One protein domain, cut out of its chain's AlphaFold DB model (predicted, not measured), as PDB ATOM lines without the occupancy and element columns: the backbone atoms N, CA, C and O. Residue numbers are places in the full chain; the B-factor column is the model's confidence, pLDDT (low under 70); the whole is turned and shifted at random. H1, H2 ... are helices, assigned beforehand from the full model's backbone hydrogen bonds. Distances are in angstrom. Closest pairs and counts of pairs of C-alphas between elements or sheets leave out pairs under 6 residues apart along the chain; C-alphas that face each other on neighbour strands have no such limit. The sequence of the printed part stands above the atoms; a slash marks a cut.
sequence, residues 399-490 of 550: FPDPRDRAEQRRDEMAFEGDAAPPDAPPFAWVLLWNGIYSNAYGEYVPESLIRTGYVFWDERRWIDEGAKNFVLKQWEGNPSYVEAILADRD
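What this domain is: This is residues 399 to 490 of the 550 residues of an uncharacterized protein of Colletotrichum orchidophilum (UniProt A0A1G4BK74). The longest helix, H7, is one end of an arc of four helices, H7, H6, H5 and H4, that curves partly round the short helix H2 near the middle. H1 lies on the other side from most of that arc, at the same end as H7, and from it the long link of residues 410 to 426 runs along the length of the domain before the chain turns in to H2; H3 lies to one side of H5 and H6. The printed part has 92 residues with seven named helices, H1 to H7 in order, and no named strand; its class is all helix, though under half of the residues, 44 of 92, are in named elements. It is compact, with a radius of gyration of the C-alphas of 13.4 A and spans of 38 by 30 by 18 A.

Where its parts are: H7, residues 479 to 489, is 15.1 A long and ends at C-alpha 489 (33.668, -6.170, 26.918). Before it come H6, residues 474 to 477, H5, residues 468 to 472, and H4, residues 459 to 464. H2, residues 427 to 432, is 8.7 A long and begins at C-alpha 427 (29.289, 8.869, 10.664). H3 is residues 447 to 450. H1, residues 402 to 409, is 10.6 A long and begins at C-alpha 402 (31.934, 7.829, 32.587).

How they stand to each other: H7 and H6 are close but not clearly touching, the closest C-alphas being those of Trp 475 and Val 482, 6.5 A apart. H6 and H5 meet only through their link. H5 touches H2, with the C-alphas of Val 471 and Leu 432 closest at 6.0 A. H2 and H4 only just touch, with 3 pairs of C-alphas within 8 A, the closest being those of Phe 427 and Glu 459 at 5.4 A; they are about perpendicular, at 84 degrees. H3 and H5 are close but not clearly touching, with the C-alphas of Leu 449 and Val 471 closest at 7.3 A. H1 and H7 are only just apart, at 8.0 A. In H1, H2, H4, H5 and H7 every O i to N i+4 pair is within hydrogen-bond range; H3 and H6 are too short for such a pair, and the one O i to N i+3 pair is within range in H3 but not in H6.

The domain as a whole: The two C-alphas farthest apart, those of Phe 399 and Asp 464, are 40.6 A apart. The links H1 to H2, 17 residues, and H2 to H3, 14 residues, are long. The printed part has no cut, its mean pLDDT is 93.1, and no printed residue is under 70.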
ATOM      1  N   PHE A 399      38.444   3.520  37.247       86.31
ATOM      2  CA  PHE A 399      37.518   2.616  36.575       86.31
ATOM      3  C   PHE A 399      36.306   2.247  37.468       86.31
ATOM      4  O   PHE A 399      36.464   2.009  38.666       86.31
ATOM      5  N   PRO A 400      35.081   2.142  36.909       88.69
ATOM      6  CA  PRO A 400      34.709   2.544  35.556       88.69
ATOM      7  C   PRO A 400      34.558   4.064  35.448       88.69
ATOM      8  O   PRO A 400      33.827   4.688  36.238       88.69
ATOM      9  N   ASP A 401      35.201   4.636  34.425       89.38
ATOM     10  CA  ASP A 401      35.050   6.046  34.072       89.38
ATOM     11  C   ASP A 401      33.670   6.294  33.409       89.38
ATOM     12  O   ASP A 401      32.937   5.343  33.112       89.38
ATOM     13  N   PRO A 402      33.237   7.552  33.197       93.12
ATOM     14  CA  PRO A 402      31.934   7.829  32.587       93.12
ATOM     15  C   PRO A 402      31.695   7.149  31.228       93.12
ATOM     16  O   PRO A 402      30.557   6.768  30.953       93.12
ATOM     17  N   ARG A 403      32.739   6.960  30.410       93.44
ATOM     18  CA  ARG A 403      32.668   6.303  29.095       93.44
ATOM     19  C   ARG A 403      32.568   4.792  29.239       93.44
ATOM     20  O   ARG A 403      31.749   4.177  28.567       93.44
ATOM     21  N   ASP A 404      33.328   4.205  30.163       93.75
ATOM     22  CA  ASP A 404      33.217   2.781  30.495       93.75
ATOM     23  C   ASP A 404      31.790   2.446  30.967       93.75
ATOM     24  O   ASP A 404      31.213   1.439  30.564       93.75
ATOM     25  N   ARG A 405      31.166   3.331  31.757       94.94
ATOM     26  CA  ARG A 405      29.767   3.150  32.180       94.94
ATOM     27  C   ARG A 405      28.765   3.340  31.040       94.94
ATOM     28  O   ARG A 405      27.710   2.714  31.088       94.94
ATOM     29  N   ALA A 406      29.036   4.234  30.089       95.69
ATOM     30  CA  ALA A 406      28.177   4.438  28.920       95.69
ATOM     31  C   ALA A 406      28.187   3.206  28.002       95.69
ATOM     32  O   ALA A 406      27.126   2.739  27.598       95.69
ATOM     33  N   GLU A 407      29.366   2.619  27.778       95.00
ATOM     34  CA  GLU A 407      29.523   1.351  27.052       95.00
ATOM     35  C   GLU A 407      28.785   0.205  27.770       95.00
ATOM     36  O   GLU A 407      27.969  -0.476  27.159       95.00
ATOM     37  N   GLN A 408      28.976   0.042  29.087       93.62
ATOM     38  CA  GLN A 408      28.299  -1.007  29.875       93.62
ATOM     39  C   GLN A 408      26.770  -0.908  29.843       93.62
ATOM     40  O   GLN A 408      26.076  -1.924  29.859       93.62
ATOM     41  N   ARG A 409      26.227   0.314  29.827       95.56
ATOM     42  CA  ARG A 409      24.782   0.545  29.705       95.56
ATOM     43  C   ARG A 409      24.261   0.385  28.282       95.56
ATOM     44  O   ARG A 409      23.044   0.360  28.116       95.56
ATOM     45  N   ARG A 410      25.155   0.267  27.295       94.75
ATOM     46  CA  ARG A 410      24.831   0.279  25.866       94.75
ATOM     47  C   ARG A 410      24.074   1.556  25.496       94.75
ATOM     48  O   ARG A 410      23.049   1.501  24.824       94.75
ATOM     49  N   ASP A 411      24.558   2.693  26.004       96.75
ATOM     50  CA  ASP A 411      23.962   3.997  25.712       96.75
ATOM     51  C   ASP A 411      23.897   4.198  24.184       96.75
ATOM     52  O   ASP A 411      24.844   3.883  23.458       96.75
ATOM     53  N   GLU A 412      22.775   4.725  23.693       96.25
ATOM     54  CA  GLU A 412      22.612   5.033  22.272       96.25
ATOM     55  C   GLU A 412      23.568   6.157  21.851       96.25
ATOM     56  O   GLU A 412      23.775   7.145  22.562       96.25
ATOM     57  N   MET A 413      24.131   6.021  20.656       95.56
ATOM     58  CA  MET A 413      25.038   6.973  20.035       95.56
ATOM     59  C   MET A 413      24.508   7.320  18.645       95.56
ATOM     60  O   MET A 413      24.618   6.538  17.702       95.56
ATOM     61  N   ALA A 414      23.937   8.514  18.511       95.06
ATOM     62  CA  ALA A 414      23.414   9.005  17.244       95.06
ATOM     63  C   ALA A 414      24.469   9.799  16.464       95.06
ATOM     64  O   ALA A 414      25.321  10.477  17.038       95.06
ATOM     65  N   PHE A 415      24.379   9.753  15.134       96.44
ATOM     66  CA  PHE A 415      25.099  10.686  14.274       96.44
ATOM     67  C   PHE A 415      24.310  11.998  14.177       96.44
ATOM     68  O   PHE A 415      23.172  12.008  13.709       96.44
ATOM     69  N   GLU A 416      24.919  13.102  14.609       94.81
ATOM     70  CA  GLU A 416      24.278  14.428  14.670       94.81
ATOM     71  C   GLU A 416      24.615  15.330  13.465       94.81
ATOM     72  O   GLU A 416      24.222  16.497  13.423       94.81
ATOM     73  N   GLY A 417      25.328  14.796  12.469       92.94
ATOM     74  CA  GLY A 417      25.806  15.544  11.308       92.94
ATOM     75  C   GLY A 417      27.265  16.000  11.422       92.94
ATOM     76  O   GLY A 417      27.936  15.819  12.437       92.94
ATOM     77  N   ASP A 418      27.757  16.628  10.354       92.75
ATOM     78  CA  ASP A 418      29.143  17.094  10.231       92.75
ATOM     79  C   ASP A 418      29.293  18.570  10.625       92.75
ATOM     80  O   ASP A 418      29.549  19.454   9.804       92.75
ATOM     81  N   ALA A 419      29.085  18.851  11.912       89.81
ATOM     82  CA  ALA A 419      29.277  20.187  12.470       89.81
ATOM     83  C   ALA A 419      30.763  20.607  12.490       89.81
ATOM     84  O   ALA A 419      31.672  19.778  12.532       89.81
ATOM     85  N   ALA A 420      31.013  21.920  12.503       88.06
ATOM     86  CA  ALA A 420      32.333  22.508  12.724       88.06
ATOM     87  C   ALA A 420      32.255  23.482  13.922       88.06
ATOM     88  O   ALA A 420      31.600  24.520  13.791       88.06
ATOM     89  N   PRO A 421      32.895  23.179  15.073       86.25
ATOM     90  CA  PRO A 421      33.780  22.036  15.321       86.25
ATOM     91  C   PRO A 421      33.044  20.677  15.413       86.25
ATOM     92  O   PRO A 421      31.897  20.628  15.856       86.25
ATOM     93  N   PRO A 422      33.691  19.570  14.998       90.81
ATOM     94  CA  PRO A 422      33.105  18.231  15.001       90.81
ATOM     95  C   PRO A 422      33.351  17.521  16.340       90.81
ATOM     96  O   PRO A 422      34.247  16.683  16.450       90.81
ATOM     97  N   ASP A 423      32.577  17.869  17.368       90.75
ATOM     98  CA  ASP A 423      32.719  17.266  18.705       90.75
ATOM     99  C   ASP A 423      31.898  15.973  18.889       90.75
ATOM    100  O   ASP A 423      32.171  15.189  19.797       90.75
ATOM    101  N   ALA A 424      30.938  15.716  17.997       94.25
ATOM    102  CA  ALA A 424      30.152  14.485  17.927       94.25
ATOM    103  C   ALA A 424      30.910  13.351  17.191       94.25
ATOM    104  O   ALA A 424      31.822  13.629  16.399       94.25
ATOM    105  N   PRO A 425      30.546  12.072  17.413       96.44
ATOM    106  CA  PRO A 425      31.148  10.946  16.701       96.44
ATOM    107  C   PRO A 425      30.927  11.046  15.179       96.44
ATOM    108  O   PRO A 425      29.839  11.420  14.735       96.44
ATOM    109  N   PRO A 426      31.930  10.687  14.355       97.00
ATOM    110  CA  PRO A 426      31.800  10.708  12.903       97.00
ATOM    111  C   PRO A 426      30.875   9.589  12.412       97.00
ATOM    112  O   PRO A 426      30.747   8.537  13.042       97.00
ATOM    113  N   PHE A 427      30.280   9.784  11.236       96.88
ATOM    114  CA  PHE A 427      29.289   8.869  10.664       96.88
ATOM    115  C   PHE A 427      29.743   7.402  10.640       96.88
ATOM    116  O   PHE A 427      29.030   6.520  11.113       96.88
ATOM    117  N   ALA A 428      30.953   7.128  10.144       96.81
ATOM    118  CA  ALA A 428      31.453   5.758  10.059       96.81
ATOM    119  C   ALA A 428      31.734   5.122  11.425       96.81
ATOM    120  O   ALA A 428      31.632   3.907  11.541       96.81
ATOM    121  N   TRP A 429      32.035   5.911  12.461       97.38
ATOM    122  CA  TRP A 429      32.144   5.392  13.825       97.38
ATOM    123  C   TRP A 429      30.782   4.936  14.350       97.38
ATOM    124  O   TRP A 429      30.663   3.845  14.900       97.38
ATOM    125  N   VAL A 430      29.743   5.742  14.121       97.00
ATOM    126  CA  VAL A 430      28.367   5.392  14.498       97.00
ATOM    127  C   VAL A 430      27.898   4.132  13.772       97.00
ATOM    128  O   VAL A 430      27.326   3.245  14.400       97.00
ATOM    129  N   LEU A 431      28.191   4.017  12.474       95.56
ATOM    130  CA  LEU A 431      27.881   2.814  11.701       95.56
ATOM    131  C   LEU A 431      28.647   1.583  12.181       95.56
ATOM    132  O   LEU A 431      28.053   0.516  12.293       95.56
ATOM    133  N   LEU A 432      29.948   1.730  12.448       95.69
ATOM    134  CA  LEU A 432      30.796   0.632  12.901       95.69
ATOM    135  C   LEU A 432      30.236   0.001  14.178       95.69
ATOM    136  O   LEU A 432      30.214  -1.214  14.296       95.69
ATOM    137  N   TRP A 433      29.729   0.803  15.109       95.50
ATOM    138  CA  TRP A 433      29.214   0.311  16.389       95.50
ATOM    139  C   TRP A 433      27.690   0.153  16.429       95.50
ATOM    140  O   TRP A 433      27.111   0.085  17.509       95.50
ATOM    141  N   ASN A 434      27.030   0.108  15.267       93.94
ATOM    142  CA  ASN A 434      25.577  -0.053  15.138       93.94
ATOM    143  C   ASN A 434      24.758   0.933  16.005       93.94
ATOM    144  O   ASN A 434      23.741   0.580  16.596       93.94
ATOM    145  N   GLY A 435      25.229   2.178  16.129       94.88
ATOM    146  CA  GLY A 435      24.577   3.198  16.954       94.88
ATOM    147  C   GLY A 435      24.651   2.962  18.467       94.88
ATOM    148  O   GLY A 435      23.971   3.660  19.212       94.88
ATOM    149  N   ILE A 436      25.468   2.018  18.937       95.81
ATOM    150  CA  ILE A 436      25.727   1.777  20.361       95.81
ATOM    151  C   ILE A 436      27.057   2.428  20.733       95.81
ATOM    152  O   ILE A 436      28.050   2.315  20.010       95.81
ATOM    153  N   TYR A 437      27.100   3.123  21.867       96.62
ATOM    154  CA  TYR A 437      28.335   3.713  22.361       96.62
ATOM    155  C   TYR A 437      29.388   2.635  22.659       96.62
ATOM    156  O   TYR A 437      29.164   1.739  23.471       96.62
ATOM    157  N   SER A 438      30.570   2.776  22.055       95.62
ATOM    158  CA  SER A 438      31.727   1.910  22.286       95.62
ATOM    159  C   SER A 438      32.916   2.722  22.789       95.62
ATOM    160  O   SER A 438      33.268   3.749  22.204       95.62
ATOM    161  N   ASN A 439      33.555   2.242  23.859       95.81
ATOM    162  CA  ASN A 439      34.829   2.752  24.372       95.81
ATOM    163  C   ASN A 439      36.009   1.888  23.882       95.81
ATOM    164  O   ASN A 439      37.072   1.879  24.508       95.81
ATOM    165  N   ALA A 440      35.811   1.089  22.827       95.62
ATOM    166  CA  ALA A 440      36.835   0.255  22.206       95.62
ATOM    167  C   ALA A 440      37.429   0.963  20.980       95.62
ATOM    168  O   ALA A 440      36.703   1.502  20.152       95.62
ATOM    169  N   TYR A 441      38.756   0.965  20.880       96.81
ATOM    170  CA  TYR A 441      39.533   1.602  19.809       96.81
ATOM    171  C   TYR A 441      40.842   0.829  19.577       96.81
ATOM    172  O   TYR A 441      41.127  -0.133  20.297       96.81
ATOM    173  N   GLY A 442      41.656   1.240  18.607       96.38
ATOM    174  CA  GLY A 442      42.966   0.649  18.337       96.38
ATOM    175  C   GLY A 442      42.857  -0.798  17.862       96.38
ATOM    176  O   GLY A 442      42.210  -1.069  16.858       96.38
ATOM    177  N   GLU A 443      43.460  -1.745  18.585       95.75
ATOM    178  CA  GLU A 443      43.464  -3.169  18.190       95.75
ATOM    179  C   GLU A 443      42.074  -3.828  18.125       95.75
ATOM    180  O   GLU A 443      41.951  -4.902  17.544       95.75
ATOM    181  N   TYR A 444      41.021  -3.206  18.665       96.00
ATOM    182  CA  TYR A 444      39.644  -3.690  18.489       96.00
ATOM    183  C   TYR A 444      39.021  -3.304  17.139       96.00
ATOM    184  O   TYR A 444      37.933  -3.777  16.812       96.00
ATOM    185  N   VAL A 445      39.683  -2.454  16.352       96.12
ATOM    186  CA  VAL A 445      39.198  -1.992  15.050       96.12
ATOM    187  C   VAL A 445      39.978  -2.691  13.928       96.12
ATOM    188  O   VAL A 445      41.211  -2.726  13.968       96.12
ATOM    189  N   PRO A 446      39.302  -3.236  12.897       95.00
ATOM    190  CA  PRO A 446      39.979  -3.869  11.766       95.00
ATOM    191  C   PRO A 446      40.940  -2.929  11.030       95.00
ATOM    192  O   PRO A 446      40.578  -1.812  10.649       95.00
ATOM    193  N   GLU A 447      42.154  -3.410  10.752       94.00
ATOM    194  CA  GLU A 447      43.221  -2.626  10.106       94.00
ATOM    195  C   GLU A 447      42.795  -2.071   8.734       94.00
ATOM    196  O   GLU A 447      43.129  -0.941   8.367       94.00
ATOM    197  N   SER A 448      41.996  -2.840   7.987       93.62
ATOM    198  CA  SER A 448      41.400  -2.423   6.713       93.62
ATOM    199  C   SER A 448      40.628  -1.112   6.827       93.62
ATOM    200  O   SER A 448      40.684  -0.295   5.912       93.62
ATOM    201  N   LEU A 449      39.937  -0.892   7.945       94.50
ATOM    202  CA  LEU A 449      39.150   0.307   8.188       94.50
ATOM    203  C   LEU A 449      40.041   1.485   8.609       94.50
ATOM    204  O   LEU A 449      39.901   2.585   8.065       94.50
ATOM    205  N   ILE A 450      41.015   1.241   9.492       96.69
ATOM    206  CA  ILE A 450      42.006   2.235   9.948       96.69
ATOM    207  C   ILE A 450      42.729   2.866   8.751       96.69
ATOM    208  O   ILE A 450      42.847   4.091   8.651       96.69
ATOM    209  N   ARG A 451      43.134   2.044   7.775       96.94
ATOM    210  CA  ARG A 451      43.830   2.496   6.558       96.94
ATOM    211  C   ARG A 451      43.007   3.421   5.663       96.94
ATOM    212  O   ARG A 451      43.586   4.174   4.880       96.94
ATOM    213  N   THR A 452      41.680   3.391   5.768       96.69
ATOM    214  CA  THR A 452      40.807   4.328   5.040       96.69
ATOM    215  C   THR A 452      40.666   5.675   5.739       96.69
ATOM    216  O   THR A 452      40.114   6.594   5.147       96.69
ATOM    217  N   GLY A 453      41.152   5.824   6.979       97.00
ATOM    218  CA  GLY A 453      40.969   7.041   7.770       97.00
ATOM    219  C   GLY A 453      39.524   7.253   8.199       97.00
ATOM    220  O   GLY A 453      39.016   8.373   8.161       97.00
ATOM    221  N   TYR A 454      38.836   6.170   8.558       97.19
ATOM    222  CA  TYR A 454      37.381   6.155   8.559       97.19
ATOM    223  C   TYR A 454      36.712   7.175   9.502       97.19
ATOM    224  O   TYR A 454      35.594   7.624   9.258       97.19
ATOM    225  N   VAL A 455      37.410   7.576  10.562       97.62
ATOM    226  CA  VAL A 455      36.944   8.559  11.550       97.62
ATOM    227  C   VAL A 455      37.091  10.019  11.107       97.62
ATOM    228  O   VAL A 455      36.620  10.916  11.803       97.62
ATOM    229  N   PHE A 456      37.739  10.293   9.972       97.75
ATOM    230  CA  PHE A 456      37.951  11.665   9.505       97.75
ATOM    231  C   PHE A 456      36.803  12.194   8.656       97.75
ATOM    232  O   PHE A 456      36.481  13.379   8.748       97.75
ATOM    233  N   TRP A 457      36.204  11.327   7.846       96.62
ATOM    234  CA  TRP A 457      35.373  11.735   6.720       96.62
ATOM    235  C   TRP A 457      33.933  12.049   7.096       96.62
ATOM    236  O   TRP A 457      33.321  11.353   7.908       96.62
ATOM    237  N   ASP A 458      33.394  13.062   6.426       95.56
ATOM    238  CA  ASP A 458      31.991  13.440   6.538       95.56
ATOM    239  C   ASP A 458      31.073  12.364   5.941       95.56
ATOM    240  O   ASP A 458      31.462  11.613   5.036       95.56
ATOM    241  N   GLU A 459      29.816  12.319   6.391       95.06
ATOM    242  CA  GLU A 459      28.804  11.363   5.915       95.06
ATOM    243  C   GLU A 459      28.695  11.377   4.388       95.06
ATOM    244  O   GLU A 459      28.678  10.331   3.729       95.06
ATOM    245  N   ARG A 460      28.667  12.581   3.810       92.38
ATOM    246  CA  ARG A 460      28.538  12.758   2.368       92.38
ATOM    247  C   ARG A 460      29.631  12.015   1.605       92.38
ATOM    248  O   ARG A 460      29.331  11.441   0.566       92.38
ATOM    249  N   ARG A 461      30.868  11.987   2.111       91.62
ATOM    250  CA  ARG A 461      31.985  11.304   1.444       91.62
ATOM    251  C   ARG A 461      31.765   9.794   1.404       91.62
ATOM    252  O   ARG A 461      31.957   9.176   0.363       91.62
ATOM    253  N   TRP A 462      31.280   9.210   2.499       90.06
ATOM    254  CA  TRP A 462      30.937   7.785   2.558       90.06
ATOM    255  C   TRP A 462      29.826   7.395   1.590       90.06
ATOM    256  O   TRP A 462      29.893   6.333   0.964       90.06
ATOM    257  N   ILE A 463      28.806   8.246   1.477       88.06
ATOM    258  CA  ILE A 463      27.692   8.045   0.550       88.06
ATOM    259  C   ILE A 463      28.173   8.207  -0.895       88.06
ATOM    260  O   ILE A 463      27.901   7.344  -1.728       88.06
ATOM    261  N   ASP A 464      28.907   9.281  -1.187       85.12
ATOM    262  CA  ASP A 464      29.370   9.609  -2.536       85.12
ATOM    263  C   ASP A 464      30.373   8.580  -3.078       85.12
ATOM    264  O   ASP A 464      30.352   8.319  -4.283       85.12
ATOM    265  N   GLU A 465      31.205   7.971  -2.227       82.31
ATOM    266  CA  GLU A 465      32.123   6.884  -2.609       82.31
ATOM    267  C   GLU A 465      31.463   5.495  -2.583       82.31
ATOM    268  O   GLU A 465      32.071   4.518  -3.003       82.31
ATOM    269  N   GLY A 466      30.221   5.362  -2.100       81.38
ATOM    270  CA  GLY A 466      29.543   4.062  -1.994       81.38
ATOM    271  C   GLY A 466      30.168   3.113  -0.959       81.38
ATOM    272  O   GLY A 466      29.919   1.909  -0.986       81.38
ATOM    273  N   ALA A 467      30.959   3.645  -0.025       85.50
ATOM    274  CA  ALA A 467      31.738   2.875   0.945       85.50
ATOM    275  C   ALA A 467      30.977   2.567   2.251       85.50
ATOM    276  O   ALA A 467      31.515   1.927   3.150       85.50
ATOM    277  N   LYS A 468      29.706   2.969   2.380       86.75
ATOM    278  CA  LYS A 468      28.888   2.677   3.574       86.75
ATOM    279  C   LYS A 468      28.837   1.179   3.903       86.75
ATOM    280  O   LYS A 468      29.036   0.782   5.047       86.75
ATOM    281  N   ASN A 469      28.604   0.346   2.889       86.38
ATOM    282  CA  ASN A 469      28.508  -1.105   3.063       86.38
ATOM    283  C   ASN A 469      29.850  -1.740   3.439       86.38
ATOM    284  O   ASN A 469      29.863  -2.805   4.044       86.38
ATOM    285  N   PHE A 470      30.969  -1.097   3.091       89.31
ATOM    286  CA  PHE A 470      32.286  -1.568   3.498       89.31
ATOM    287  C   PHE A 470      32.430  -1.524   5.022       89.31
ATOM    288  O   PHE A 470      32.893  -2.506   5.591       89.31
ATOM    289  N   VAL A 471      31.964  -0.456   5.683       88.50
ATOM    290  CA  VAL A 471      31.997  -0.332   7.153       88.50
ATOM    291  C   VAL A 471      31.138  -1.407   7.823       88.50
ATOM    292  O   VAL A 471      31.615  -2.098   8.715       88.50
ATOM    293  N   LEU A 472      29.900  -1.597   7.353       86.38
ATOM    294  CA  LEU A 472      28.961  -2.565   7.941       86.38
ATOM    295  C   LEU A 472      29.477  -4.011   7.862       86.38
ATOM    296  O   LEU A 472      29.344  -4.775   8.809       86.38
ATOM    297  N   LYS A 473      30.141  -4.367   6.758       89.56
ATOM    298  CA  LYS A 473      30.688  -5.714   6.541       89.56
ATOM    299  C   LYS A 473      31.997  -5.989   7.282       89.56
ATOM    300  O   LYS A 473      32.518  -7.101   7.185       89.56
ATOM    301  N   GLN A 474      32.568  -5.010   7.993       90.75
ATOM    302  CA  GLN A 474      33.855  -5.215   8.665       90.75
ATOM    303  C   GLN A 474      33.782  -6.326   9.715       90.75
ATOM    304  O   GLN A 474      34.722  -7.108   9.807       90.75
ATOM    305  N   TRP A 475      32.678  -6.444  10.456       91.12
ATOM    306  CA  TRP A 475      32.546  -7.472  11.492       91.12
ATOM    307  C   TRP A 475      32.360  -8.878  10.929       91.12
ATOM    308  O   TRP A 475      32.971  -9.815  11.434       91.12
ATOM    309  N   GLU A 476      31.599  -9.023   9.841       88.38
ATOM    310  CA  GLU A 476      31.422 -10.307   9.145       88.38
ATOM    311  C   GLU A 476      32.752 -10.846   8.598       88.38
ATOM    312  O   GLU A 476      33.033 -12.041   8.679       88.38
ATOM    313  N   GLY A 477      33.590  -9.959   8.050       88.44
ATOM    314  CA  GLY A 477      34.889 -10.321   7.484       88.44
ATOM    315  C   GLY A 477      35.995 -10.553   8.516       88.44
ATOM    316  O   GLY A 477      37.061 -11.042   8.149       88.44
ATOM    317  N   ASN A 478      35.770 -10.201   9.786       91.69
ATOM    318  CA  ASN A 478      36.799 -10.189  10.827       91.69
ATOM    319  C   ASN A 478      36.279 -10.769  12.165       91.69
ATOM    320  O   ASN A 478      36.299 -10.074  13.186       91.69
ATOM    321  N   PRO A 479      35.839 -12.044  12.205       92.81
ATOM    322  CA  PRO A 479      35.202 -12.635  13.388       92.81
ATOM    323  C   PRO A 479      36.103 -12.647  14.631       92.81
ATOM    324  O   PRO A 479      35.606 -12.497  15.743       92.81
ATOM    325  N   SER A 480      37.428 -12.732  14.464       93.81
ATOM    326  CA  SER A 480      38.379 -12.688  15.584       93.81
ATOM    327  C   SER A 480      38.317 -11.379  16.381       93.81
ATOM    328  O   SER A 480      38.555 -11.384  17.586       93.81
ATOM    329  N   TYR A 481      37.984 -10.257  15.733       93.06
ATOM    330  CA  TYR A 481      37.803  -8.977  16.422       93.06
ATOM    331  C   TYR A 481      36.522  -8.984  17.253       93.06
ATOM    332  O   TYR A 481      36.525  -8.527  18.393       93.06
ATOM    333  N   VAL A 482      35.444  -9.553  16.711       93.62
ATOM    334  CA  VAL A 482      34.168  -9.705  17.422       93.62
ATOM    335  C   VAL A 482      34.340 -10.596  18.652       93.62
ATOM    336  O   VAL A 482      33.862 -10.244  19.727       93.62
ATOM    337  N   GLU A 483      35.065 -11.710  18.520       93.81
ATOM    338  CA  GLU A 483      35.389 -12.604  19.639       93.81
ATOM    339  C   GLU A 483      36.202 -11.893  20.729       93.81
ATOM    340  O   GLU A 483      35.887 -12.037  21.911       93.81
ATOM    341  N   ALA A 484      37.205 -11.094  20.349       93.62
ATOM    342  CA  ALA A 484      38.006 -10.319  21.297       93.62
ATOM    343  C   ALA A 484      37.165  -9.268  22.040       93.62
ATOM    344  O   ALA A 484      37.266  -9.144  23.259       93.62
ATOM    345  N   ILE A 485      36.295  -8.543  21.326       94.31
ATOM    346  CA  ILE A 485      35.379  -7.570  21.938       94.31
ATOM    347  C   ILE A 485      34.439  -8.291  22.908       94.31
ATOM    348  O   ILE A 485      34.332  -7.877  24.058       94.31
ATOM    349  N   LEU A 486      33.819  -9.399  22.495       94.06
ATOM    350  CA  LEU A 486      32.911 -10.158  23.353       94.06
ATOM    351  C   LEU A 486      33.610 -10.649  24.629       94.06
ATOM    352  O   LEU A 486      33.051 -10.518  25.717       94.06
ATOM    353  N   ALA A 487      34.835 -11.167  24.507       93.69
ATOM    354  CA  ALA A 487      35.617 -11.656  25.640       93.69
ATOM    355  C   ALA A 487      35.990 -10.545  26.638       93.69
ATOM    356  O   ALA A 487      35.905 -10.757  27.848       93.69
ATOM    357  N   ASP A 488      36.374  -9.366  26.143       92.50
ATOM    358  CA  ASP A 488      36.907  -8.283  26.979       92.50
ATOM    359  C   ASP A 488      35.836  -7.280  27.448       92.50
ATOM    360  O   ASP A 488      36.069  -6.494  28.375       92.50
ATOM    361  N   ARG A 489      34.682  -7.234  26.771       90.00
ATOM    362  CA  ARG A 489      33.668  -6.170  26.918       90.00
ATOM    363  C   ARG A 489      32.269  -6.687  27.245       90.00
ATOM    364  O   ARG A 489      31.430  -5.862  27.598       90.00
ATOM    365  N   ASP A 490      32.020  -7.994  27.152       90.62
ATOM    366  CA  ASP A 490      30.717  -8.626  27.437       90.62
ATOM    367  C   ASP A 490      29.566  -8.112  26.537       90.62
ATOM    368  O   ASP A 490      28.405  -8.007  26.942       90.62
TER     369      ASP A 490